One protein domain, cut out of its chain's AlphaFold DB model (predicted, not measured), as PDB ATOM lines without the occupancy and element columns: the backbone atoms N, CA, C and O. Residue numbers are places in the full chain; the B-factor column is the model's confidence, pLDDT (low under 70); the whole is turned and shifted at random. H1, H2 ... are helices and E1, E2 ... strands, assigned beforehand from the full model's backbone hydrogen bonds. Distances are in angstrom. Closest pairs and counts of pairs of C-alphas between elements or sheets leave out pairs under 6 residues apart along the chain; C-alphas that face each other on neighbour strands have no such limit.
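AT A GLANCE: This is residues 53 to 251 of the 431 residues of the protein "Hypothetical protein" of Rotaria sp. Silwood1 (UniProt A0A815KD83). A small sheet of four short strands, E1 to E4, forms the core, with the long helix H2 across one face and H4 and H5 side by side over the other. H2 and H7 cross near their first residues and reach in opposite directions from the core, making the long axis; H3 folds back at the far end of H2, and residues 245 to 251 of H8 stick out at the other end. The 199 printed residues include eight named helices and four named strands, in the order H1 H2 H3 E1 H4 E2 H5 E3 H6 E4 H7 H8, and the class is mixed, helices and strands. The sheet, E1 E4 E2 E3, is mixed; the whole is compact, with a radius of gyration of the C-alphas of 18.7 A, yet elongated, spanning 74 by 39 by 31 A.

IN THESE COORDINATES: The strands are E1, residues 109 to 111, E2, 127 to 130, E3, 161 to 163, and E4, 182 to 185. The helices are H1, 53 to 57; H2, 72 to 95, 34.7 A long; H3, 100 to 105; H4, 113 to 121; H5, 143 to 156, 20.0 A; H6, 167 to 173; H7, 192 to 218, 39.1 A; and H8, 233 to 251, 26.9 A. C-alpha 53 is at (186.459, 170.708, 48.134), C-alpha 128 at (210.813, 161.926, 43.661) and C-alpha 251 at (169.161, 170.160, 58.911).

HOW THE PARTS SIT: E1 and E4 are antiparallel, with N 110 and O 184 2.8 A apart, within hydrogen-bond range, as are E4 and E2, with N 129 and O 183 at 2.8 A. E2 and E3 are parallel, with N 130 and O 162 at 2.9 A. The sheet and the helices on both its faces make three layers: H2 is on one face, at a height of 9.7 A over the sheet, and on the opposite face are H4, at 8.7 A, and H5, at 10.1 A. E2, H5, E3 form a strand-helix-strand unit, parallel neighbour strands with a helix between; E1, H4, E2 form a split one, with E4 between its strands; both crossovers are right-handed. H4 and H5 touch at a shallow tilt of 23 degrees, the same way, the C-alphas of Thr 117 and Ile 150 being closest at 6.1 A. H2 touches H7 at a tilt of 36 degrees, only just steep, opposite ways, closest at the C-alphas of Leu 74 and Ile 198, 6.0 A. H2 and H3 form a helical hairpin, closest at the C-alphas of Lys 93 and Ala 103, 5.1 A. H6 and H7 only graze the sheet. H1 only just touches H7, with 3 pairs of C-alphas within 8 A, and is close to but not clearly touching H8. Every O i to N i+4 pair is within hydrogen-bond range in H2 to H8; in H1 0 of 1 is, against 2 of 2 O i to N i+3 pairs.

THE WHOLE: The farthest C-alphas, of Ser 98 and Gln 251, are 73.7 A apart. The printed part has no cut. The links H1 to H2, E2 to H5 and H7 to H8 are long. Mean pLDDT of the printed part is 84.0; residues 53 to 57 and 219 to 251 are under 70.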
ATOM      1  N   ILE A  53     186.294 171.989  47.425       57.19
ATOM      2  CA  ILE A  53     186.459 170.708  48.134       57.19
ATOM      3  C   ILE A  53     187.910 170.521  48.582       57.19
ATOM      4  O   ILE A  53     188.158 170.177  49.738       57.19
ATOM      5  N   LYS A  54     188.881 170.853  47.720       57.91
ATOM      6  CA  LYS A  54     190.299 170.887  48.110       57.91
ATOM      7  C   LYS A  54     190.531 171.787  49.332       57.91
ATOM      8  O   LYS A  54     191.201 171.376  50.278       57.91
ATOM      9  N   GLN A  55     189.906 172.964  49.374       61.41
ATOM     10  CA  GLN A  55     190.010 173.896  50.507       61.41
ATOM     11  C   GLN A  55     189.458 173.359  51.845       61.41
ATOM     12  O   GLN A  55     189.784 173.918  52.890       61.41
ATOM     13  N   GLN A  56     188.655 172.287  51.852       59.12
ATOM     14  CA  GLN A  56     188.128 171.675  53.084       59.12
ATOM     15  C   GLN A  56     189.045 170.593  53.675       59.12
ATOM     16  O   GLN A  56     188.944 170.293  54.864       59.12
ATOM     17  N   ILE A  57     189.921 170.007  52.853       67.06
ATOM     18  CA  ILE A  57     190.767 168.855  53.211       67.06
ATOM     19  C   ILE A  57     192.225 169.293  53.428       67.06
ATOM     20  O   ILE A  57     192.931 168.719  54.258       67.06
ATOM     21  N   HIS A  58     192.672 170.316  52.697       74.31
ATOM     22  CA  HIS A  58     194.042 170.817  52.734       74.31
ATOM     23  C   HIS A  58     194.244 171.936  53.761       74.31
ATOM     24  O   HIS A  58     193.374 172.779  53.980       74.31
ATOM     25  N   ASP A  59     195.428 171.970  54.371       78.31
ATOM     26  CA  ASP A  59     195.796 172.939  55.403       78.31
ATOM     27  C   ASP A  59     197.221 173.503  55.201       78.31
ATOM     28  O   ASP A  59     197.769 173.524  54.094       78.31
ATOM     29  N   ALA A  60     197.830 174.043  56.262       70.62
ATOM     30  CA  ALA A  60     199.183 174.587  56.195       70.62
ATOM     31  C   ALA A  60     200.293 173.522  56.066       70.62
ATOM     32  O   ALA A  60     201.373 173.855  55.567       70.62
ATOM     33  N   GLY A  61     200.042 172.293  56.532       72.56
ATOM     34  CA  GLY A  61     200.963 171.154  56.512       72.56
ATOM     35  C   GLY A  61     200.653 170.109  55.433       72.56
ATOM     36  O   GLY A  61     201.520 169.291  55.141       72.56
ATOM     37  N   PHE A  62     199.458 170.152  54.839       82.75
ATOM     38  CA  PHE A  62     199.002 169.276  53.764       82.75
ATOM     39  C   PHE A  62     198.375 170.101  52.631       82.75
ATOM     40  O   PHE A  62     197.186 170.407  52.658       82.75
ATOM     41  N   ARG A  63     199.184 170.502  51.644       86.12
ATOM     42  CA  ARG A  63     198.799 171.445  50.575       86.12
ATOM     43  C   ARG A  63     197.998 170.822  49.427       86.12
ATOM     44  O   ARG A  63     198.044 169.624  49.197       86.12
ATOM     45  N   GLU A  64     197.335 171.681  48.651       86.12
ATOM     46  CA  GLU A  64     196.404 171.340  47.554       86.12
ATOM     47  C   GLU A  64     196.998 170.612  46.332       86.12
ATOM     48  O   GLU A  64     196.250 170.073  45.505       86.12
ATOM     49  N   TYR A  65     198.330 170.582  46.227       90.19
ATOM     50  CA  TYR A  65     199.064 169.769  45.253       90.19
ATOM     51  C   TYR A  65     199.205 168.301  45.694       90.19
ATOM     52  O   TYR A  65     199.524 167.445  44.871       90.19
ATOM     53  N   CYS A  66     198.976 167.984  46.975       90.25
ATOM     54  CA  CYS A  66     199.065 166.622  47.489       90.25
ATOM     55  C   CYS A  66     197.865 165.788  47.017       90.25
ATOM     56  O   CYS A  66     196.715 166.151  47.249       90.25
ATOM     57  N   SER A  67     198.132 164.641  46.393       90.06
ATOM     58  CA  SER A  67     197.115 163.723  45.854       90.06
ATOM     59  C   SER A  67     197.138 162.347  46.532       90.06
ATOM     60  O   SER A  67     196.947 161.324  45.880       90.06
ATOM     61  N   GLN A  68     197.472 162.320  47.822       89.19
ATOM     62  CA  GLN A  68     197.788 161.122  48.600       89.19
ATOM     63  C   GLN A  68     197.559 161.412  50.090       89.19
ATOM     64  O   GLN A  68     197.816 162.531  50.530       89.19
ATOM     65  N   LEU A  69     197.130 160.421  50.876       84.31
ATOM     66  CA  LEU A  69     197.096 160.537  52.338       84.31
ATOM     67  C   LEU A  69     198.501 160.543  52.962       84.31
ATOM     68  O   LEU A  69     199.403 159.840  52.508       84.31
ATOM     69  N   ILE A  70     198.678 161.341  54.021       84.50
ATOM     70  CA  ILE A  70     199.937 161.415  54.770       84.50
ATOM     71  C   ILE A  70     199.950 160.339  55.852       84.50
ATOM     72  O   ILE A  70     199.281 160.467  56.880       84.50
ATOM     73  N   ASP A  71     200.755 159.312  55.620       82.38
ATOM     74  CA  ASP A  71     200.933 158.170  56.506       82.38
ATOM     75  C   ASP A  71     202.259 158.248  57.292       82.38
ATOM     76  O   ASP A  71     203.306 158.648  56.780       82.38
ATOM     77  N   ARG A  72     202.205 157.840  58.566       84.00
ATOM     78  CA  ARG A  72     203.364 157.712  59.450       84.00
ATOM     79  C   ARG A  72     204.257 156.533  59.050       84.00
ATOM     80  O   ARG A  72     205.471 156.693  59.098       84.00
ATOM     81  N   GLN A  73     203.698 155.382  58.674       86.81
ATOM     82  CA  GLN A  73     204.496 154.208  58.305       86.81
ATOM     83  C   GLN A  73     205.310 154.491  57.032       86.81
ATOM     84  O   GLN A  73     206.515 154.234  56.992       86.81
ATOM     85  N   LEU A  74     204.685 155.121  56.037       91.44
ATOM     86  CA  LEU A  74     205.352 155.680  54.864       91.44
ATOM     87  C   LEU A  74     206.490 156.649  55.229       91.44
ATOM     88  O   LEU A  74     207.604 156.492  54.731       91.44
ATOM     89  N   ASP A  75     206.236 157.627  56.107       93.50
ATOM     90  CA  ASP A  75     207.257 158.578  56.573       93.50
ATOM     91  C   ASP A  75     208.460 157.867  57.224       93.50
ATOM     92  O   ASP A  75     209.607 158.255  56.989       93.50
ATOM     93  N   GLU A  76     208.226 156.816  58.012       92.31
ATOM     94  CA  GLU A  76     209.278 156.038  58.681       92.31
ATOM     95  C   GLU A  76     210.130 155.234  57.682       92.31
ATOM     96  O   GLU A  76     211.363 155.278  57.757       92.31
ATOM     97  N   LEU A  77     209.514 154.601  56.677       96.12
ATOM     98  CA  LEU A  77     210.239 153.949  55.577       96.12
ATOM     99  C   LEU A  77     211.043 154.962  54.743       96.12
ATOM    100  O   LEU A  77     212.204 154.715  54.406       96.12
ATOM    101  N   CYS A  78     210.476 156.137  54.459       97.44
ATOM    102  CA  CYS A  78     211.165 157.220  53.753       97.44
ATOM    103  C   CYS A  78     212.377 157.757  54.536       97.44
ATOM    104  O   CYS A  78     213.411 158.052  53.930       97.44
ATOM    105  N   ILE A  79     212.306 157.835  55.873       97.00
ATOM    106  CA  ILE A  79     213.462 158.163  56.729       97.00
ATOM    107  C   ILE A  79     214.562 157.103  56.570       97.00
ATOM    108  O   ILE A  79     215.717 157.459  56.314       97.00
ATOM    109  N   GLN A  80     214.222 155.812  56.678       96.00
ATOM    110  CA  GLN A  80     215.182 154.705  56.542       96.00
ATOM    111  C   GLN A  80     215.860 154.699  55.162       96.00
ATOM    112  O   GLN A  80     217.091 154.597  55.070       96.00
ATOM    113  N   LEU A  81     215.075 154.890  54.096       97.75
ATOM    114  CA  LEU A  81     215.561 155.021  52.723       97.75
ATOM    115  C   LEU A  81     216.565 156.179  52.608       97.75
ATOM    116  O   LEU A  81     217.707 155.971  52.198       97.75
ATOM    117  N   LEU A  82     216.181 157.394  53.014       97.81
ATOM    118  CA  LEU A  82     217.024 158.588  52.874       97.81
ATOM    119  C   LEU A  82     218.323 158.513  53.683       97.81
ATOM    120  O   LEU A  82     219.379 158.898  53.172       97.81
ATOM    121  N   ILE A  83     218.277 157.998  54.916       96.44
ATOM    122  CA  ILE A  83     219.479 157.798  55.739       96.44
ATOM    123  C   ILE A  83     220.433 156.812  55.053       96.44
ATOM    124  O   ILE A  83     221.638 157.070  54.982       96.44
ATOM    125  N   THR A  84     219.912 155.727  54.480       96.50
ATOM    126  CA  THR A  84     220.738 154.702  53.827       96.50
ATOM    127  C   THR A  84     221.331 155.191  52.502       96.50
ATOM    128  O   THR A  84     222.542 155.081  52.293       96.50
ATOM    129  N   LEU A  85     220.536 155.849  51.647       97.06
ATOM    130  CA  LEU A  85     221.029 156.479  50.412       97.06
ATOM    131  C   LEU A  85     222.095 157.542  50.696       97.06
ATOM    132  O   LEU A  85     223.082 157.646  49.960       97.06
ATOM    133  N   LYS A  86     221.938 158.292  51.792       95.56
ATOM    134  CA  LYS A  86     222.968 159.206  52.275       95.56
ATOM    135  C   LYS A  86     224.252 158.466  52.651       95.56
ATOM    136  O   LYS A  86     225.302 158.831  52.128       95.56
ATOM    137  N   ARG A  87     224.193 157.426  53.494       95.12
ATOM    138  CA  ARG A  87     225.380 156.621  53.864       95.12
ATOM    139  C   ARG A  87     226.096 156.095  52.614       95.12
ATOM    140  O   ARG A  87     227.320 156.153  52.535       95.12
ATOM    141  N   PHE A  88     225.355 155.644  51.601       95.06
ATOM    142  CA  PHE A  88     225.922 155.180  50.329       95.06
ATOM    143  C   PHE A  88     226.622 156.304  49.547       95.06
ATOM    144  O   PHE A  88     227.724 156.103  49.032       95.06
ATOM    145  N   GLN A  89     226.014 157.490  49.478       94.81
ATOM    146  CA  GLN A  89     226.586 158.657  48.805       94.81
ATOM    147  C   GLN A  89     227.825 159.205  49.528       94.81
ATOM    148  O   GLN A  89     228.825 159.503  48.875       94.81
ATOM    149  N   ASP A  90     227.797 159.284  50.859       93.06
ATOM    150  CA  ASP A  90     228.931 159.738  51.666       93.06
ATOM    151  C   ASP A  90     230.109 158.749  51.569       93.06
ATOM    152  O   ASP A  90     231.243 159.184  51.355       93.06
ATOM    153  N   ARG A  91     229.855 157.427  51.580       92.19
ATOM    154  CA  ARG A  91     230.880 156.404  51.279       92.19
ATOM    155  C   ARG A  91     231.498 156.594  49.893       92.19
ATOM    156  O   ARG A  91     232.717 156.548  49.756       92.19
ATOM    157  N   LYS A  92     230.689 156.845  48.855       89.00
ATOM    158  CA  LYS A  92     231.204 157.096  47.494       89.00
ATOM    159  C   LYS A  92     232.009 158.393  47.408       89.00
ATOM    160  O   LYS A  92     233.047 158.411  46.752       89.00
ATOM    161  N   LYS A  93     231.595 159.444  48.119       90.62
ATOM    162  CA  LYS A  93     232.357 160.694  48.233       90.62
ATOM    163  C   LYS A  93     233.708 160.487  48.929       90.62
ATOM    164  O   LYS A  93     234.692 161.076  48.501       90.62
ATOM    165  N   GLN A  94     233.766 159.648  49.964       91.31
ATOM    166  CA  GLN A  94     235.018 159.275  50.634       91.31
ATOM    167  C   GLN A  94     235.928 158.433  49.724       91.31
ATOM    168  O   GLN A  94     237.111 158.733  49.609       91.31
ATOM    169  N   GLN A  95     235.377 157.440  49.019       90.44
ATOM    170  CA  GLN A  95     236.132 156.587  48.091       90.44
ATOM    171  C   GLN A  95     236.786 157.384  46.946       90.44
ATOM    172  O   GLN A  95     237.880 157.043  46.505       90.44
ATOM    173  N   TYR A  96     236.124 158.435  46.458       90.69
ATOM    174  CA  TYR A  96     236.586 159.253  45.334       90.69
ATOM    175  C   TYR A  96     237.081 160.648  45.766       90.69
ATOM    176  O   TYR A  96     236.931 161.610  45.018       90.69
ATOM    177  N   GLN A  97     237.697 160.780  46.948       89.56
ATOM    178  CA  GLN A  97     238.281 162.055  47.411       89.56
ATOM    179  C   GLN A  97     239.292 162.661  46.421       89.56
ATOM    180  O   GLN A  97     239.345 163.879  46.278       89.56
ATOM    181  N   SER A  98     240.048 161.825  45.703       89.81
ATOM    182  CA  SER A  98     240.999 162.244  44.664       89.81
ATOM    183  C   SER A  98     240.351 162.641  43.330       89.81
ATOM    184  O   SER A  98     241.021 163.218  42.480       89.81
ATOM    185  N   ASN A  99     239.067 162.332  43.110       90.62
ATOM    186  CA  ASN A  99     238.352 162.659  41.877       90.62
ATOM    187  C   ASN A  99     236.874 162.997  42.184       90.62
ATOM    188  O   ASN A  99     236.003 162.119  42.112       90.62
ATOM    189  N   PRO A 100     236.569 164.264  42.529       88.12
ATOM    190  CA  PRO A 100     235.223 164.668  42.926       88.12
ATOM    191  C   PRO A 100     234.185 164.494  41.808       88.12
ATOM    192  O   PRO A 100     233.025 164.218  42.111       88.12
ATOM    193  N   GLU A 101     234.572 164.555  40.531       90.69
ATOM    194  CA  GLU A 101     233.644 164.337  39.413       90.69
ATOM    195  C   GLU A 101     233.182 162.877  39.301       90.69
ATOM    196  O   GLU A 101     232.009 162.611  39.026       90.69
ATOM    197  N   ARG A 102     234.044 161.899  39.616       88.56
ATOM    198  CA  ARG A 102     233.619 160.493  39.758       88.56
ATOM    199  C   ARG A 102     232.643 160.309  40.927       88.56
ATOM    200  O   ARG A 102     231.679 159.554  40.786       88.56
ATOM    201  N   ALA A 103     232.822 161.031  42.039       89.62
ATOM    202  CA  ALA A 103     231.838 161.052  43.128       89.62
ATOM    203  C   ALA A 103     230.504 161.682  42.687       89.62
ATOM    204  O   ALA A 103     229.435 161.136  42.965       89.62
ATOM    205  N   ARG A 104     230.566 162.813  41.973       88.25
ATOM    206  CA  ARG A 104     229.407 163.577  41.499       88.25
ATOM    207  C   ARG A 104     228.579 162.792  40.484       88.25
ATOM    208  O   ARG A 104     227.352 162.821  40.587       88.25
ATOM    209  N   ARG A 105     229.216 162.059  39.562       89.31
ATOM    210  CA  ARG A 105     228.541 161.163  38.601       89.31
ATOM    211  C   ARG A 105     227.871 159.958  39.272       89.31
ATOM    212  O   ARG A 105     226.789 159.572  38.848       89.31
ATOM    213  N   LYS A 106     228.453 159.409  40.347       89.50
ATOM    214  CA  LYS A 106     227.926 158.240  41.091       89.50
ATOM    215  C   LYS A 106     227.099 158.604  42.340       89.50
ATOM    216  O   LYS A 106     227.002 157.802  43.272       89.50
ATOM    217  N   ARG A 107     226.511 159.807  42.383       94.25
ATOM    218  CA  ARG A 107     225.616 160.238  43.474       94.25
ATOM    219  C   ARG A 107     224.294 159.459  43.447       94.25
ATOM    220  O   ARG A 107     223.787 159.136  42.380       94.25
ATOM    221  N   ARG A 108     223.733 159.162  44.622       96.19
ATOM    222  CA  ARG A 108     222.493 158.375  44.785       96.19
ATOM    223  C   ARG A 108     221.235 159.244  44.717       96.19
ATOM    224  O   ARG A 108     220.196 158.774  44.260       96.19
ATOM    225  N   TYR A 109     221.329 160.509  45.131       97.75
ATOM    226  CA  TYR A 109     220.209 161.454  45.142       97.75
ATOM    227  C   TYR A 109     220.658 162.910  44.898       97.75
ATOM    228  O   TYR A 109     221.837 163.260  45.013       97.75
ATOM    229  N   VAL A 110     219.688 163.771  44.591       97.50
ATOM    230  CA  VAL A 110     219.760 165.245  44.584       97.50
ATOM    231  C   VAL A 110     218.652 165.820  45.457       97.50
ATOM    232  O   VAL A 110     217.671 165.142  45.751       97.50
ATOM    233  N   HIS A 111     218.787 167.076  45.877       97.06
ATOM    234  CA  HIS A 111     217.779 167.751  46.690       97.06
ATOM    235  C   HIS A 111     217.546 169.194  46.236       97.06
ATOM    236  O   HIS A 111     218.481 169.894  45.846       97.06
ATOM    237  N   GLY A 112     216.313 169.667  46.386       96.06
ATOM    238  CA  GLY A 112     215.894 171.011  46.002       96.06
ATOM    239  C   GLY A 112     215.309 171.076  44.593       96.06
ATOM    240  O   GLY A 112     215.706 170.348  43.687       96.06
ATOM    241  N   ILE A 113     214.357 171.994  44.425       95.50
ATOM    242  CA  ILE A 113     213.483 172.098  43.250       95.50
ATOM    243  C   ILE A 113     214.282 172.235  41.948       95.50
ATOM    244  O   ILE A 113     214.040 171.470  41.025       95.50
ATOM    245  N   ARG A 114     215.288 173.122  41.883       95.44
ATOM    246  CA  ARG A 114     216.097 173.331  40.665       95.44
ATOM    247  C   ARG A 114     216.808 172.056  40.194       95.44
ATOM    248  O   ARG A 114     216.737 171.724  39.015       95.44
ATOM    249  N   GLU A 115     217.453 171.334  41.111       97.06
ATOM    250  CA  GLU A 115     218.175 170.092  40.801       97.06
ATOM    251  C   GLU A 115     217.217 168.964  40.402       97.06
ATOM    252  O   GLU A 115     217.467 168.257  39.429       97.06
ATOM    253  N   VAL A 116     216.094 168.816  41.116       98.25
ATOM    254  CA  VAL A 116     215.067 167.817  40.785       98.25
ATOM    255  C   VAL A 116     214.468 168.101  39.406       98.25
ATOM    256  O   VAL A 116     214.458 167.206  38.569       98.25
ATOM    257  N   THR A 117     214.079 169.344  39.107       97.81
ATOM    258  CA  THR A 117     213.557 169.728  37.783       97.81
ATOM    259  C   THR A 117     214.590 169.526  36.670       97.81
ATOM    260  O   THR A 117     214.227 169.041  35.598       97.81
ATOM    261  N   LYS A 118     215.879 169.831  36.906       97.62
ATOM    262  CA  LYS A 118     216.960 169.532  35.945       97.62
ATOM    263  C   LYS A 118     217.041 168.031  35.655       97.62
ATOM    264  O   LYS A 118     217.118 167.637  34.498       97.62
ATOM    265  N   HIS A 119     217.001 167.187  36.684       97.69
ATOM    266  CA  HIS A 119     217.165 165.742  36.510       97.69
ATOM    267  C   HIS A 119     215.905 164.984  36.079       97.69
ATOM    268  O   HIS A 119     216.049 163.893  35.527       97.69
ATOM    269  N   LEU A 120     214.714 165.565  36.254       98.12
ATOM    270  CA  LEU A 120     213.483 165.103  35.606       98.12
ATOM    271  C   LEU A 120     213.536 165.322  34.093       98.12
ATOM    272  O   LEU A 120     213.307 164.375  33.355       98.12
ATOM    273  N   ARG A 121     213.931 166.521  33.637       96.94
ATOM    274  CA  ARG A 121     214.117 166.821  32.202       96.94
ATOM    275  C   ARG A 121     215.146 165.910  31.530       96.94
ATOM    276  O   ARG A 121     214.945 165.494  30.401       96.94
ATOM    277  N   LEU A 122     216.222 165.575  32.243       96.62
ATOM    278  CA  LEU A 122     217.229 164.609  31.785       96.62
ATOM    279  C   LEU A 122     216.777 163.138  31.927       96.62
ATOM    280  O   LEU A 122     217.565 162.247  31.642       96.62
ATOM    281  N   GLN A 123     215.570 162.869  32.441       96.19
ATOM    282  CA  GLN A 123     215.005 161.527  32.671       96.19
ATOM    283  C   GLN A 123     215.897 160.585  33.509       96.19
ATOM    284  O   GLN A 123     215.844 159.364  33.394       96.19
ATOM    285  N   ARG A 124     216.718 161.145  34.413       95.50
ATOM    286  CA  ARG A 124     217.692 160.378  35.223       95.50
ATOM    287  C   ARG A 124     217.160 159.918  36.582       95.50
ATOM    288  O   ARG A 124     217.863 159.194  37.285       95.50
ATOM    289  N   LEU A 125     215.984 160.381  37.004       98.06
ATOM    290  CA  LEU A 125     215.415 160.047  38.313       98.06
ATOM    291  C   LEU A 125     214.513 158.815  38.227       98.06
ATOM    292  O   LEU A 125     213.671 158.723  37.344       98.06
ATOM    293  N   LYS A 126     214.640 157.914  39.205       97.88
ATOM    294  CA  LYS A 126     213.736 156.767  39.384       97.88
ATOM    295  C   LYS A 126     212.555 157.074  40.309       97.88
ATOM    296  O   LYS A 126     211.578 156.340  40.299       97.88
ATOM    297  N   CYS A 127     212.668 158.105  41.149       97.94
ATOM    298  CA  CYS A 127     211.668 158.467  42.154       97.94
ATOM    299  C   CYS A 127     211.868 159.914  42.638       97.94
ATOM    300  O   CYS A 127     213.007 160.390  42.720       97.94
ATOM    301  N   VAL A 128     210.784 160.594  43.031       98.50
ATOM    302  CA  VAL A 128     210.813 161.926  43.661       98.50
ATOM    303  C   VAL A 128     210.037 161.937  44.984       98.50
ATOM    304  O   VAL A 128     208.877 161.552  45.039       98.50
ATOM    305  N   LEU A 129     210.653 162.433  46.056       98.38
ATOM    306  CA  LEU A 129     209.972 162.720  47.322       98.38
ATOM    307  C   LEU A 129     209.643 164.214  47.394       98.38
ATOM    308  O   LEU A 129     210.512 165.048  47.115       98.38
ATOM    309  N   ILE A 130     208.413 164.553  47.779       97.81
ATOM    310  CA  ILE A 130     207.900 165.925  47.854       97.81
ATOM    311  C   ILE A 130     207.340 166.173  49.258       97.81
ATOM    312  O   ILE A 130     206.493 165.424  49.740       97.81
ATOM    313  N   ALA A 131     207.780 167.250  49.908       95.94
ATOM    314  CA  ALA A 131     207.246 167.636  51.208       95.94
ATOM    315  C   ALA A 131     205.791 168.130  51.085       95.94
ATOM    316  O   ALA A 131     205.505 168.934  50.189       95.94
ATOM    317  N   PRO A 132     204.877 167.762  51.999       92.62
ATOM    318  CA  PRO A 132     203.481 168.205  51.952       92.62
ATOM    319  C   PRO A 132     203.268 169.653  52.440       92.62
ATOM    320  O   PRO A 132     202.204 170.222  52.204       92.62
ATOM    321  N   ASP A 133     204.280 170.272  53.069       90.25
ATOM    322  CA  ASP A 133     204.243 171.603  53.698       90.25
ATOM    323  C   ASP A 133     205.049 172.685  52.938       90.25
ATOM    324  O   ASP A 133     205.706 173.551  53.534       90.25
ATOM    325  N   CYS A 134     205.028 172.669  51.599       87.88
ATOM    326  CA  CYS A 134     205.634 173.749  50.817       87.88
ATOM    327  C   CYS A 134     204.920 175.094  51.046       87.88
ATOM    328  O   CYS A 134     203.722 175.174  51.331       87.88
ATOM    329  N   GLN A 135     205.703 176.175  50.987       81.81
ATOM    330  CA  GLN A 135     205.202 177.536  51.179       81.81
ATOM    331  C   GLN A 135     204.493 177.995  49.911       81.81
ATOM    332  O   GLN A 135     205.125 178.056  48.861       81.81
ATOM    333  N   SER A 136     203.218 178.367  50.024       73.31
ATOM    334  CA  SER A 136     202.509 178.967  48.897       73.31
ATOM    335  C   SER A 136     203.076 180.356  48.608       73.31
ATOM    336  O   SER A 136     203.086 181.217  49.489       73.31
ATOM    337  N   ILE A 137     203.578 180.551  47.389       77.69
ATOM    338  CA  ILE A 137     203.978 181.853  46.852       77.69
ATOM    339  C   ILE A 137     203.236 182.007  45.527       77.69
ATOM    340  O   ILE A 137     203.604 181.384  44.536       77.69
ATOM    341  N   GLN A 138     202.172 182.812  45.542       71.94
ATOM    342  CA  GLN A 138     201.260 183.049  44.416       71.94
ATOM    343  C   GLN A 138     201.796 184.141  43.471       71.94
ATOM    344  O   GLN A 138     201.101 185.095  43.136       71.94
ATOM    345  N   SER A 139     203.062 184.022  43.078       76.62
ATOM    346  CA  SER A 139     203.665 184.808  41.998       76.62
ATOM    347  C   SER A 139     203.832 183.914  40.775       76.62
ATOM    348  O   SER A 139     204.162 182.743  40.940       76.62
ATOM    349  N   GLN A 140     203.694 184.460  39.568       74.38
ATOM    350  CA  GLN A 140     204.055 183.745  38.340       74.38
ATOM    351  C   GLN A 140     205.530 183.303  38.399       74.38
ATOM    352  O   GLN A 140     206.399 184.086  38.791       74.38
ATOM    353  N   GLY A 141     205.812 182.039  38.076       76.81
ATOM    354  CA  GLY A 141     207.127 181.419  38.281       76.81
ATOM    355  C   GLY A 141     207.447 181.100  39.750       76.81
ATOM    356  O   GLY A 141     208.612 180.898  40.098       76.81
ATOM    357  N   GLY A 142     206.437 181.097  40.623       84.62
ATOM    358  CA  GLY A 142     206.567 180.917  42.067       84.62
ATOM    359  C   GLY A 142     206.839 179.476  42.506       84.62
ATOM    360  O   GLY A 142     207.065 178.564  41.708       84.62
ATOM    361  N   LEU A 143     206.808 179.249  43.826       85.62
ATOM    362  CA  LEU A 143     207.072 177.917  44.385       85.62
ATOM    363  C   LEU A 143     205.991 176.895  43.994       85.62
ATOM    364  O   LEU A 143     206.311 175.718  43.860       85.62
ATOM    365  N   ASN A 144     204.745 177.345  43.810       86.00
ATOM    366  CA  ASN A 144     203.616 176.493  43.435       86.00
ATOM    367  C   ASN A 144     203.818 175.951  42.016       86.00
ATOM    368  O   ASN A 144     203.989 174.747  41.853       86.00
ATOM    369  N   ASP A 145     203.969 176.850  41.040       90.50
ATOM    370  CA  ASP A 145     204.259 176.547  39.635       90.50
ATOM    371  C   ASP A 145     205.440 175.574  39.490       90.50
ATOM    372  O   ASP A 145     205.427 174.666  38.659       90.50
ATOM    373  N   ALA A 146     206.474 175.731  40.324       93.06
ATOM    374  CA  ALA A 146     207.645 174.863  40.309       93.06
ATOM    375  C   ALA A 146     207.389 173.455  40.893       93.06
ATOM    376  O   ALA A 146     208.011 172.495  40.432       93.06
ATOM    377  N   ILE A 147     206.493 173.310  41.876       94.75
ATOM    378  CA  ILE A 147     206.048 172.007  42.401       94.75
ATOM    379  C   ILE A 147     205.086 171.329  41.417       94.75
ATOM    380  O   ILE A 147     205.278 170.153  41.111       94.75
ATOM    381  N   ASP A 148     204.131 172.066  40.850       93.94
ATOM    382  CA  ASP A 148     203.205 171.542  39.840       93.94
ATOM    383  C   ASP A 148     203.957 171.079  38.586       93.94
ATOM    384  O   ASP A 148     203.708 169.989  38.071       93.94
ATOM    385  N   LYS A 149     204.977 171.831  38.152       96.19
ATOM    386  CA  LYS A 149     205.895 171.425  37.078       96.19
ATOM    387  C   LYS A 149     206.653 170.135  37.397       96.19
ATOM    388  O   LYS A 149     206.805 169.301  36.510       96.19
ATOM    389  N   ILE A 150     207.111 169.946  38.639       97.75
ATOM    390  CA  ILE A 150     207.739 168.687  39.076       97.75
ATOM    391  C   ILE A 150     206.735 167.531  38.995       97.75
ATOM    392  O   ILE A 150     207.055 166.497  38.419       97.75
ATOM    393  N   ILE A 151     205.515 167.710  39.513       97.12
ATOM    394  CA  ILE A 151     204.463 166.681  39.490       97.12
ATOM    395  C   ILE A 151     204.080 166.318  38.047       97.12
ATOM    396  O   ILE A 151     203.905 165.140  37.738       97.12
ATOM    397  N   ASN A 152     203.977 167.305  37.156       97.56
ATOM    398  CA  ASN A 152     203.638 167.087  35.751       97.56
ATOM    399  C   ASN A 152     204.749 166.332  35.005       97.56
ATOM    400  O   ASN A 152     204.444 165.333  34.365       97.56
ATOM    401  N   LEU A 153     206.022 166.714  35.178       98.12
ATOM    402  CA  LEU A 153     207.164 165.977  34.612       98.12
ATOM    403  C   LEU A 153     207.255 164.537  35.148       98.12
ATOM    404  O   LEU A 153     207.554 163.611  34.397       98.12
ATOM    405  N   CYS A 154     206.962 164.316  36.436       98.06
ATOM    406  CA  CYS A 154     206.890 162.963  36.994       98.06
ATOM    407  C   CYS A 154     205.795 162.123  36.318       98.06
ATOM    408  O   CYS A 154     206.040 160.971  35.976       98.06
ATOM    409  N   LYS A 155     204.602 162.689  36.087       97.12
ATOM    410  CA  LYS A 155     203.504 162.002  35.382       97.12
ATOM    411  C   LYS A 155     203.852 161.711  33.923       97.12
ATOM    412  O   LYS A 155     203.656 160.590  33.474       97.12
ATOM    413  N   GLU A 156     204.391 162.698  33.210       97.38
ATOM    414  CA  GLU A 156     204.786 162.601  31.800       97.38
ATOM    415  C   GLU A 156     205.800 161.471  31.563       97.38
ATOM    416  O   GLU A 156     205.655 160.680  30.634       97.38
ATOM    417  N   HIS A 157     206.796 161.349  32.441       96.69
ATOM    418  CA  HIS A 157     207.841 160.327  32.341       96.69
ATOM    419  C   HIS A 157     207.527 159.042  33.136       96.69
ATOM    420  O   HIS A 157     208.383 158.168  33.242       96.69
ATOM    421  N   ASN A 158     206.315 158.905  33.689       96.88
ATOM    422  CA  ASN A 158     205.886 157.778  34.535       96.88
ATOM    423  C   ASN A 158     206.815 157.497  35.741       96.88
ATOM    424  O   ASN A 158     206.975 156.355  36.174       96.88
ATOM    425  N   ILE A 159     207.421 158.545  36.306       97.75
ATOM    426  CA  ILE A 159     208.302 158.480  37.477       97.75
ATOM    427  C   ILE A 159     207.449 158.576  38.756       97.75
ATOM    428  O   ILE A 159     206.741 159.573  38.941       97.75
ATOM    429  N   PRO A 160     207.528 157.602  39.685       97.25
ATOM    430  CA  PRO A 160     206.836 157.680  40.965       97.25
ATOM    431  C   PRO A 160     207.213 158.925  41.774       97.25
ATOM    432  O   PRO A 160     208.393 159.246  41.956       97.25
ATOM    433  N   TYR A 161     206.197 159.601  42.309       97.75
ATOM    434  CA  TYR A 161     206.355 160.691  43.263       97.75
ATOM    435  C   TYR A 161     205.541 160.418  44.530       97.75
ATOM    436  O   TYR A 161     204.416 159.923  44.457       97.75
ATOM    437  N   ILE A 162     206.128 160.725  45.688       97.94
ATOM    438  CA  ILE A 162     205.565 160.424  47.010       97.94
ATOM    439  C   ILE A 162     205.478 161.705  47.837       97.94
ATOM    440  O   ILE A 162     206.466 162.439  47.951       97.94
ATOM    441  N   PHE A 163     204.320 161.947  48.455       96.31
ATOM    442  CA  PHE A 163     204.161 162.998  49.460       96.31
ATOM    443  C   PHE A 163     204.507 162.454  50.845       96.31
ATOM    444  O   PHE A 163     203.817 161.590  51.376       96.31
ATOM    445  N   THR A 164     205.607 162.937  51.418       94.62
ATOM    446  CA  THR A 164     206.189 162.406  52.661       94.62
ATOM    447  C   THR A 164     207.065 163.464  53.322       94.62
ATOM    448  O   THR A 164     207.674 164.272  52.621       94.62
ATOM    449  N   LEU A 165     207.143 163.435  54.656       93.25
ATOM    450  CA  LEU A 165     208.038 164.205  55.524       93.25
ATOM    451  C   LEU A 165     208.030 165.730  55.304       93.25
ATOM    452  O   LEU A 165     208.482 166.263  54.293       93.25
ATOM    453  N   ASN A 166     207.658 166.481  56.341       92.56
ATOM    454  CA  ASN A 166     207.797 167.940  56.332       92.56
ATOM    455  C   ASN A 166     209.224 168.398  55.969       92.56
ATOM    456  O   ASN A 166     210.219 167.763  56.337       92.56
ATOM    457  N   ARG A 167     209.348 169.577  55.348       94.62
ATOM    458  CA  ARG A 167     210.611 170.116  54.794       94.62
ATOM    459  C   ARG A 167     211.801 170.126  55.755       94.62
ATOM    460  O   ARG A 167     212.957 170.071  55.330       94.62
ATOM    461  N   GLN A 168     211.532 170.246  57.054       93.94
ATOM    462  CA  GLN A 168     212.541 170.196  58.116       93.94
ATOM    463  C   GLN A 168     213.066 168.771  58.352       93.94
ATOM    464  O   GLN A 168     214.273 168.577  58.509       93.94
ATOM    465  N   LYS A 169     212.180 167.766  58.328       94.00
ATOM    466  CA  LYS A 169     212.545 166.350  58.454       94.00
ATOM    467  C   LYS A 169     213.363 165.883  57.252       94.00
ATOM    468  O   LYS A 169     214.411 165.282  57.464       94.00
ATOM    469  N   LEU A 170     212.980 166.251  56.024       96.50
ATOM    470  CA  LEU A 170     213.784 165.974  54.819       96.50
ATOM    471  C   LEU A 170     215.204 166.565  54.919       96.50
ATOM    472  O   LEU A 170     216.182 165.876  54.632       96.50
ATOM    473  N   GLY A 171     215.341 167.805  55.409       96.06
ATOM    474  CA  GLY A 171     216.643 168.424  55.701       96.06
ATOM    475  C   GLY A 171     217.492 167.598  56.676       96.06
ATOM    476  O   GLY A 171     218.640 167.247  56.382       96.06
ATOM    477  N   ARG A 172     216.906 167.202  57.810       95.00
ATOM    478  CA  ARG A 172     217.565 166.393  58.852       95.00
ATOM    479  C   ARG A 172     217.925 164.976  58.392       95.00
ATOM    480  O   ARG A 172     219.026 164.509  58.697       95.00
ATOM    481  N   CYS A 173     217.094 164.337  57.567       94.94
ATOM    482  CA  CYS A 173     217.403 163.053  56.918       94.94
ATOM    483  C   CYS A 173     218.673 163.115  56.049       94.94
ATOM    484  O   CYS A 173     219.311 162.089  55.813       94.94
ATOM    485  N   LEU A 174     219.121 164.318  55.669       94.75
ATOM    486  CA  LEU A 174     220.340 164.552  54.897       94.75
ATOM    487  C   LEU A 174     221.489 165.231  55.693       94.75
ATOM    488  O   LEU A 174     222.585 165.414  55.160       94.75
ATOM    489  N   ASN A 175     221.304 165.552  56.981       93.25
ATOM    490  CA  ASN A 175     222.118 166.498  57.784       93.25
ATOM    491  C   ASN A 175     222.320 167.848  57.081       93.25
ATOM    492  O   ASN A 175     223.438 168.357  56.971       93.25
ATOM    493  N   LYS A 176     221.229 168.429  56.587       92.56
ATOM    494  CA  LYS A 176     221.176 169.810  56.114       92.56
ATOM    495  C   LYS A 176     220.370 170.638  57.112       92.56
ATOM    496  O   LYS A 176     219.289 170.232  57.522       92.56
ATOM    497  N   SER A 177     220.905 171.802  57.482       90.38
ATOM    498  CA  SER A 177     220.186 172.802  58.291       90.38
ATOM    499  C   SER A 177     219.039 173.450  57.495       90.38
ATOM    500  O   SER A 177     217.998 173.816  58.036       90.38
ATOM    501  N   SER A 178     219.201 173.543  56.171       91.62
ATOM    502  CA  SER A 178     218.201 174.074  55.246       91.62
ATOM    503  C   SER A 178     216.948 173.194  55.164       91.62
ATOM    504  O   SER A 178     217.034 171.968  55.096       91.62
ATOM    505  N   ARG A 179     215.780 173.838  55.066       94.56
ATOM    506  CA  ARG A 179     214.499 173.192  54.735       94.56
ATOM    507  C   ARG A 179     214.513 172.722  53.277       94.56
ATOM    508  O   ARG A 179     214.775 173.529  52.388       94.56
ATOM    509  N   ILE A 180     214.192 171.455  53.028       96.06
ATOM    510  CA  ILE A 180     214.226 170.839  51.692       96.06
ATOM    511  C   ILE A 180     212.799 170.535  51.240       96.06
ATOM    512  O   ILE A 180     212.083 169.841  51.945       96.06
ATOM    513  N   SER A 181     212.387 171.055  50.082       95.88
ATOM    514  CA  SER A 181     211.043 170.816  49.520       95.88
ATOM    515  C   SER A 181     210.925 169.524  48.717       95.88
ATOM    516  O   SER A 181     209.869 168.903  48.728       95.88
ATOM    517  N   THR A 182     211.988 169.125  48.018       97.81
ATOM    518  CA  THR A 182     211.985 167.964  47.122       97.81
ATOM    519  C   THR A 182     213.318 167.223  47.170       97.81
ATOM    520  O   THR A 182     214.373 167.839  47.362       97.81
ATOM    521  N   ILE A 183     213.283 165.904  46.982       98.62
ATOM    522  CA  ILE A 183     214.456 165.035  46.825       98.62
ATOM    523  C   ILE A 183     214.229 164.152  45.598       98.62
ATOM    524  O   ILE A 183     213.186 163.524  45.479       98.62
ATOM    525  N   GLY A 184     215.205 164.095  44.695       98.50
ATOM    526  CA  GLY A 184     215.199 163.205  43.536       98.50
ATOM    527  C   GLY A 184     216.169 162.052  43.752       98.50
ATOM    528  O   GLY A 184     217.321 162.287  44.114       98.50
ATOM    529  N   ILE A 185     215.727 160.817  43.530       98.44
ATOM    530  CA  ILE A 185     216.531 159.603  43.704       98.44
ATOM    531  C   ILE A 185     216.963 159.098  42.323       98.44
ATOM    532  O   ILE A 185     216.119 158.811  41.477       98.44
ATOM    533  N   PHE A 186     218.274 158.974  42.101       97.88
ATOM    534  CA  PHE A 186     218.836 158.360  40.889       97.88
ATOM    535  C   PHE A 186     218.869 156.842  41.000       97.88
ATOM    536  O   PHE A 186     218.576 156.138  40.040       97.88
ATOM    537  N   ASP A 187     219.262 156.324  42.166       96.31
ATOM    538  CA  ASP A 187     219.378 154.886  42.353       96.31
ATOM    539  C   ASP A 187     219.191 154.466  43.811       96.31
ATOM    540  O   ASP A 187     219.854 154.992  44.707       96.31
ATOM    541  N   TYR A 188     218.310 153.486  44.006       96.62
ATOM    542  CA  TYR A 188     217.957 152.869  45.284       96.62
ATOM    543  C   TYR A 188     218.512 151.442  45.444       96.62
ATOM    544  O   TYR A 188     218.200 150.778  46.429       96.62
ATOM    545  N   SER A 189     219.357 150.980  44.513       95.31
ATOM    546  CA  SER A 189     220.021 149.675  44.596       95.31
ATOM    547  C   SER A 189     220.692 149.447  45.961       95.31
ATOM    548  O   SER A 189     221.512 150.259  46.414       95.31
ATOM    549  N   GLY A 190     220.331 148.335  46.606       94.25
ATOM    550  CA  GLY A 190     220.738 147.949  47.961       94.25
ATOM    551  C   GLY A 190     219.671 148.204  49.034       94.25
ATOM    552  O   GLY A 190     219.821 147.731  50.156       94.25
ATOM    553  N   VAL A 191     218.589 148.919  48.703       96.25
ATOM    554  CA  VAL A 191     217.416 149.177  49.569       96.25
ATOM    555  C   VAL A 191     216.093 148.973  48.817       96.25
ATOM    556  O   VAL A 191     215.052 149.528  49.166       96.25
ATOM    557  N   ASP A 192     216.126 148.125  47.789       96.56
ATOM    558  CA  ASP A 192     215.026 147.842  46.862       96.56
ATOM    559  C   ASP A 192     213.752 147.333  47.565       96.56
ATOM    560  O   ASP A 192     212.641 147.641  47.138       96.56
ATOM    561  N   HIS A 193     213.895 146.610  48.683       96.75
ATOM    562  CA  HIS A 193     212.766 146.126  49.486       96.75
ATOM    563  C   HIS A 193     212.020 147.265  50.209       96.75
ATOM    564  O   HIS A 193     210.791 147.299  50.169       96.75
ATOM    565  N   ILE A 194     212.749 148.224  50.798       96.62
ATOM    566  CA  ILE A 194     212.173 149.428  51.428       96.62
ATOM    567  C   ILE A 194     211.486 150.274  50.355       96.62
ATOM    568  O   ILE A 194     210.356 150.722  50.536       96.62
ATOM    569  N   TYR A 195     212.152 150.454  49.208       97.88
ATOM    570  CA  TYR A 195     211.590 151.194  48.083       97.88
ATOM    571  C   TYR A 195     210.275 150.576  47.592       97.88
ATOM    572  O   TYR A 195     209.297 151.298  47.414       97.88
ATOM    573  N   LYS A 196     210.207 149.246  47.445       97.75
ATOM    574  CA  LYS A 196     208.967 148.566  47.057       97.75
ATOM    575  C   LYS A 196     207.832 148.824  48.059       97.75
ATOM    576  O   LYS A 196     206.757 149.236  47.640       97.75
ATOM    577  N   GLN A 197     208.088 148.673  49.361       97.31
ATOM    578  CA  GLN A 197     207.089 148.950  50.406       97.31
ATOM    579  C   GLN A 197     206.583 150.401  50.371       97.31
ATOM    580  O   GLN A 197     205.388 150.635  50.527       97.31
ATOM    581  N   ILE A 198     207.469 151.371  50.117       97.31
ATOM    582  CA  ILE A 198     207.102 152.785  49.935       97.31
ATOM    583  C   ILE A 198     206.142 152.960  48.752       97.31
ATOM    584  O   ILE A 198     205.168 153.702  48.873       97.31
ATOM    585  N   ILE A 199     206.391 152.293  47.620       97.75
ATOM    586  CA  ILE A 199     205.522 152.362  46.435       97.75
ATOM    587  C   ILE A 199     204.166 151.693  46.686       97.75
ATOM    588  O   ILE A 199     203.141 152.301  46.377       97.75
ATOM    589  N   ASP A 200     204.150 150.504  47.293       95.38
ATOM    590  CA  ASP A 200     202.919 149.764  47.605       95.38
ATOM    591  C   ASP A 200     202.001 150.615  48.521       95.38
ATOM    592  O   ASP A 200     200.860 150.919  48.165       95.38
ATOM    593  N   ILE A 201     202.537 151.136  49.633       91.81
ATOM    594  CA  ILE A 201     201.819 152.022  50.575       91.81
ATOM    595  C   ILE A 201     201.427 153.362  49.927       91.81
ATOM    596  O   ILE A 201     200.381 153.939  50.237       91.81
ATOM    597  N   THR A 202     202.243 153.895  49.014       94.94
ATOM    598  CA  THR A 202     201.905 155.123  48.274       94.94
ATOM    599  C   THR A 202     200.670 154.921  47.406       94.94
ATOM    600  O   THR A 202     199.785 155.777  47.397       94.94
ATOM    601  N   TYR A 203     200.581 153.788  46.710       94.38
ATOM    602  CA  TYR A 203     199.456 153.456  45.841       94.38
ATOM    603  C   TYR A 203     198.149 153.295  46.636       94.38
ATOM    604  O   TYR A 203     197.127 153.875  46.265       94.38
ATOM    605  N   GLU A 204     198.192 152.605  47.780       88.75
ATOM    606  CA  GLU A 204     197.060 152.506  48.714       88.75
ATOM    607  C   GLU A 204     196.592 153.889  49.202       88.75
ATOM    608  O   GLU A 204     195.405 154.218  49.125       88.75
ATOM    609  N   ASN A 205     197.528 154.748  49.623       87.69
ATOM    610  CA  ASN A 205     197.223 156.097  50.109       87.69
ATOM    611  C   ASN A 205     196.718 157.054  49.011       87.69
ATOM    612  O   ASN A 205     195.973 157.990  49.314       87.69
ATOM    613  N   GLN A 206     197.103 156.850  47.747       90.62
ATOM    614  CA  GLN A 206     196.560 157.586  46.596       90.62
ATOM    615  C   GLN A 206     195.120 157.152  46.288       90.62
ATOM    616  O   GLN A 206     194.257 158.006  46.067       90.62
ATOM    617  N   HIS A 207     194.827 155.848  46.341       88.00
ATOM    618  CA  HIS A 207     193.464 155.328  46.179       88.00
ATOM    619  C   HIS A 207     192.524 155.794  47.286       88.00
ATOM    620  O   HIS A 207     191.441 156.296  46.986       88.00
ATOM    621  N   ALA A 208     192.948 155.701  48.547       81.44
ATOM    622  CA  ALA A 208     192.162 156.170  49.684       81.44
ATOM    623  C   ALA A 208     191.878 157.682  49.594       81.44
ATOM    624  O   ALA A 208     190.741 158.112  49.791       81.44
ATOM    625  N   TYR A 209     192.878 158.492  49.217       84.88
ATOM    626  CA  TYR A 209     192.683 159.924  48.970       84.88
ATOM    627  C   TYR A 209     191.654 160.180  47.859       84.88
ATOM    628  O   TYR A 209     190.760 161.008  48.033       84.88
ATOM    629  N   LYS A 210     191.732 159.449  46.738       86.81
ATOM    630  CA  LYS A 210     190.765 159.588  45.643       86.81
ATOM    631  C   LYS A 210     189.341 159.232  46.089       86.81
ATOM    632  O   LYS A 210     188.433 160.013  45.835       86.81
ATOM    633  N   GLN A 211     189.154 158.120  46.802       80.75
ATOM    634  CA  GLN A 211     187.845 157.718  47.338       80.75
ATOM    635  C   GLN A 211     187.240 158.784  48.264       80.75
ATOM    636  O   GLN A 211     186.051 159.070  48.177       80.75
ATOM    637  N   ILE A 212     188.055 159.423  49.112       77.88
ATOM    638  CA  ILE A 212     187.610 160.535  49.966       77.88
ATOM    639  C   ILE A 212     187.113 161.717  49.116       77.88
ATOM    640  O   ILE A 212     186.052 162.269  49.402       77.88
ATOM    641  N   ILE A 213     187.852 162.096  48.067       80.50
ATOM    642  CA  ILE A 213     187.468 163.186  47.156       80.50
ATOM    643  C   ILE A 213     186.168 162.853  46.409       80.50
ATOM    644  O   ILE A 213     185.266 163.691  46.370       80.50
ATOM    645  N   ASP A 214     186.057 161.640  45.865       81.25
ATOM    646  CA  ASP A 214     184.887 161.178  45.111       81.25
ATOM    647  C   ASP A 214     183.628 161.137  46.010       81.25
ATOM    648  O   ASP A 214     182.579 161.650  45.623       81.25
ATOM    649  N   ASN A 215     183.736 160.649  47.253       74.06
ATOM    650  CA  ASN A 215     182.626 160.646  48.217       74.06
ATOM    651  C   ASN A 215     182.159 162.068  48.585       74.06
ATOM    652  O   ASN A 215     180.959 162.326  48.682       74.06
ATOM    653  N   ILE A 216     183.093 163.013  48.768       72.06
ATOM    654  CA  ILE A 216     182.757 164.413  49.087       72.06
ATOM    655  C   ILE A 216     182.090 165.108  47.889       72.06
ATOM    656  O   ILE A 216     181.141 165.872  48.088       72.06
ATOM    657  N   LEU A 217     182.546 164.822  46.662       74.88
ATOM    658  CA  LEU A 217     181.939 165.304  45.413       74.88
ATOM    659  C   LEU A 217     180.504 164.792  45.223       74.88
ATOM    660  O   LEU A 217     179.646 165.563  44.799       74.88
ATOM    661  N   ASN A 218     180.248 163.524  45.549       75.44
ATOM    662  CA  ASN A 218     178.945 162.879  45.351       75.44
ATOM    663  C   ASN A 218     177.949 163.114  46.504       75.44
ATOM    664  O   ASN A 218     176.775 162.780  46.366       75.44
ATOM    665  N   HIS A 219     178.394 163.702  47.622       63.94
ATOM    666  CA  HIS A 219     177.610 163.897  48.854       63.94
ATOM    667  C   HIS A 219     177.094 162.598  49.513       63.94
ATOM    668  O   HIS A 219     176.150 162.636  50.305       63.94
ATOM    669  N   ASP A 220     177.733 161.456  49.251       50.44
ATOM    670  CA  ASP A 220     177.356 160.172  49.847       50.44
ATOM    671  C   ASP A 220     177.811 160.083  51.318       50.44
ATOM    672  O   ASP A 220     179.007 160.029  51.610       50.44
ATOM    673  N   GLU A 221     176.863 159.998  52.263       45.03
ATOM    674  CA  GLU A 221     177.110 159.915  53.721       45.03
ATOM    675  C   GLU A 221     177.700 158.559  54.196       45.03
ATOM    676  O   GLU A 221     177.433 158.089  55.306       45.03
ATOM    677  N   THR A 222     178.513 157.889  53.377       42.66
ATOM    678  CA  THR A 222     179.149 156.621  53.765       42.66
ATOM    679  C   THR A 222     180.332 156.861  54.708       42.66
ATOM    680  O   THR A 222     181.336 157.482  54.359       42.66
ATOM    681  N   ILE A 223     180.218 156.354  55.940       45.28
ATOM    682  CA  ILE A 223     181.279 156.426  56.953       45.28
ATOM    683  C   ILE A 223     182.507 155.662  56.445       45.28
ATOM    684  O   ILE A 223     182.476 154.441  56.302       45.28
ATOM    685  N   ILE A 224     183.608 156.380  56.212       47.19
ATOM    686  CA  ILE A 224     184.853 155.797  55.705       47.19
ATOM    687  C   ILE A 224     185.574 155.047  56.834       47.19
ATOM    688  O   ILE A 224     186.287 155.642  57.642       47.19
ATOM    689  N   THR A 225     185.427 153.723  56.874       41.91
ATOM    690  CA  THR A 225     186.299 152.837  57.659       41.91
ATOM    691  C   THR A 225     187.602 152.583  56.901       41.91
ATOM    692  O   THR A 225     187.658 151.719  56.028       41.91
ATOM    693  N   THR A 226     188.662 153.323  57.233       40.78
ATOM    694  CA  THR A 226     190.021 153.078  56.714       40.78
ATOM    695  C   THR A 226     190.605 151.786  57.314       40.78
ATOM    696  O   THR A 226     190.676 151.707  58.544       40.78
ATOM    697  N   PRO A 227     191.057 150.793  56.518       39.31
ATOM    698  CA  PRO A 227     191.556 149.519  57.057       39.31
ATOM    699  C   PRO A 227     192.944 149.570  57.713       39.31
ATOM    700  O   PRO A 227     193.290 148.642  58.442       39.31
ATOM    701  N   SER A 228     193.752 150.600  57.449       37.62
ATOM    702  CA  SER A 228     195.139 150.688  57.920       37.62
ATOM    703  C   SER A 228     195.496 152.070  58.473       37.62
ATOM    704  O   SER A 228     194.829 153.080  58.232       37.62
ATOM    705  N   HIS A 229     196.548 152.088  59.291       47.69
ATOM    706  CA  HIS A 229     197.090 153.278  59.933       47.69
ATOM    707  C   HIS A 229     197.662 154.219  58.864       47.69
ATOM    708  O   HIS A 229     198.638 153.862  58.226       47.69
ATOM    709  N   GLY A 230     197.060 155.398  58.659       38.88
ATOM    710  CA  GLY A 230     197.445 156.233  57.512       38.88
ATOM    711  C   GLY A 230     196.924 157.669  57.514       38.88
ATOM    712  O   GLY A 230     196.578 158.186  56.463       38.88
ATOM    713  N   LEU A 231     196.817 158.303  58.687       42.56
ATOM    714  CA  LEU A 231     196.613 159.750  58.860       42.56
ATOM    715  C   LEU A 231     196.910 160.126  60.320       42.56
ATOM    716  O   LEU A 231     196.664 159.328  61.228       42.56
ATOM    717  N   ASN A 232     197.371 161.359  60.577       43.91
ATOM    718  CA  ASN A 232     197.475 161.924  61.933       43.91
ATOM    719  C   ASN A 232     196.052 162.127  62.480       43.91
ATOM    720  O   ASN A 232     195.446 163.192  62.323       43.91
ATOM    721  N   SER A 233     195.482 161.054  63.035       46.16
ATOM    722  CA  SER A 233     194.054 160.730  62.884       46.16
ATOM    723  C   SER A 233     193.135 161.813  63.441       46.16
ATOM    724  O   SER A 233     192.033 162.029  62.950       46.16
ATOM    725  N   ARG A 234     193.625 162.557  64.435       42.09
ATOM    726  CA  ARG A 234     192.923 163.650  65.104       42.09
ATOM    727  C   ARG A 234     192.506 164.798  64.180       42.09
ATOM    728  O   ARG A 234     191.452 165.365  64.439       42.09
ATOM    729  N   GLU A 235     193.275 165.169  63.152       44.03
ATOM    730  CA  GLU A 235     192.860 166.259  62.244       44.03
ATOM    731  C   GLU A 235     191.862 165.773  61.182       44.03
ATOM    732  O   GLU A 235     190.864 166.444  60.942       44.03
ATOM    733  N   PHE A 236     192.028 164.555  60.658       52.75
ATOM    734  CA  PHE A 236     191.034 163.916  59.787       52.75
ATOM    735  C   PHE A 236     189.688 163.714  60.499       52.75
ATOM    736  O   PHE A 236     188.653 164.166  60.009       52.75
ATOM    737  N   TYR A 237     189.703 163.154  61.716       50.78
ATOM    738  CA  TYR A 237     188.504 163.044  62.546       50.78
ATOM    739  C   TYR A 237     187.902 164.414  62.889       50.78
ATOM    740  O   TYR A 237     186.685 164.520  62.959       50.78
ATOM    741  N   LYS A 238     188.694 165.484  63.054       50.06
ATOM    742  CA  LYS A 238     188.151 166.846  63.231       50.06
ATOM    743  C   LYS A 238     187.474 167.386  61.973       50.06
ATOM    744  O   LYS A 238     186.465 168.068  62.119       50.06
ATOM    745  N   ILE A 239     188.021 167.134  60.782       52.84
ATOM    746  CA  ILE A 239     187.418 167.567  59.513       52.84
ATOM    747  C   ILE A 239     186.077 166.847  59.330       52.84
ATOM    748  O   ILE A 239     185.053 167.523  59.256       52.84
ATOM    749  N   LEU A 240     186.060 165.510  59.418       51.25
ATOM    750  CA  LEU A 240     184.834 164.697  59.358       51.25
ATOM    751  C   LEU A 240     183.803 165.079  60.435       51.25
ATOM    752  O   LEU A 240     182.611 165.192  60.165       51.25
ATOM    753  N   HIS A 241     184.242 165.316  61.672       46.94
ATOM    754  CA  HIS A 241     183.340 165.694  62.761       46.94
ATOM    755  C   HIS A 241     182.817 167.133  62.612       46.94
ATOM    756  O   HIS A 241     181.702 167.430  63.040       46.94
ATOM    757  N   ARG A 242     183.584 168.040  61.989       51.06
ATOM    758  CA  ARG A 242     183.140 169.409  61.687       51.06
ATOM    759  C   ARG A 242     182.122 169.425  60.547       51.06
ATOM    760  O   ARG A 242     181.121 170.123  60.689       51.06
ATOM    761  N   THR A 243     182.334 168.671  59.466       49.88
ATOM    762  CA  THR A 243     181.353 168.567  58.370       49.88
ATOM    763  C   THR A 243     180.049 167.935  58.862       49.88
ATOM    764  O   THR A 243     178.986 168.524  58.666       49.88
ATOM    765  N   PHE A 244     180.125 166.846  59.638       49.09
ATOM    766  CA  PHE A 244     178.956 166.223  60.274       49.09
ATOM    767  C   PHE A 244     178.185 167.193  61.193       49.09
ATOM    768  O   PHE A 244     176.958 167.293  61.126       49.09
ATOM    769  N   GLN A 245     178.884 167.976  62.029       51.84
ATOM    770  CA  GLN A 245     178.238 168.991  62.874       51.84
ATOM    771  C   GLN A 245     177.598 170.136  62.075       51.84
ATOM    772  O   GLN A 245     176.554 170.648  62.481       51.84
ATOM    773  N   GLN A 246     178.190 170.543  60.950       62.88
ATOM    774  CA  GLN A 246     177.623 171.585  60.091       62.88
ATOM    775  C   GLN A 246     176.360 171.098  59.367       62.88
ATOM    776  O   GLN A 246     175.375 171.836  59.331       62.88
ATOM    777  N   GLN A 247     176.329 169.850  58.887       58.09
ATOM    778  CA  GLN A 247     175.114 169.238  58.333       58.09
ATOM    779  C   GLN A 247     173.995 169.136  59.377       58.09
ATOM    780  O   GLN A 247     172.873 169.557  59.101       58.09
ATOM    781  N   GLN A 248     174.293 168.678  60.599       62.59
ATOM    782  CA  GLN A 248     173.328 168.652  61.711       62.59
ATOM    783  C   GLN A 248     172.700 170.034  61.964       62.59
ATOM    784  O   GLN A 248     171.485 170.148  62.122       62.59
ATOM    785  N   GLN A 249     173.506 171.101  61.958       67.81
ATOM    786  CA  GLN A 249     173.017 172.472  62.138       67.81
ATOM    787  C   GLN A 249     172.165 172.948  60.953       67.81
ATOM    788  O   GLN A 249     171.118 173.555  61.173       67.81
ATOM    789  N   GLN A 250     172.552 172.638  59.712       69.12
ATOM    790  CA  GLN A 250     171.766 172.983  58.521       69.12
ATOM    791  C   GLN A 250     170.428 172.230  58.476       69.12
ATOM    792  O   GLN A 250     169.397 172.848  58.224       69.12
ATOM    793  N   GLN A 251     170.402 170.934  58.803       66.38
ATOM    794  CA  GLN A 251     169.161 170.160  58.911       66.38
ATOM    795  C   GLN A 251     168.252 170.700  60.027       66.38
ATOM    796  O   GLN A 251     167.041 170.813  59.840       66.38
TER     797      GLN A 251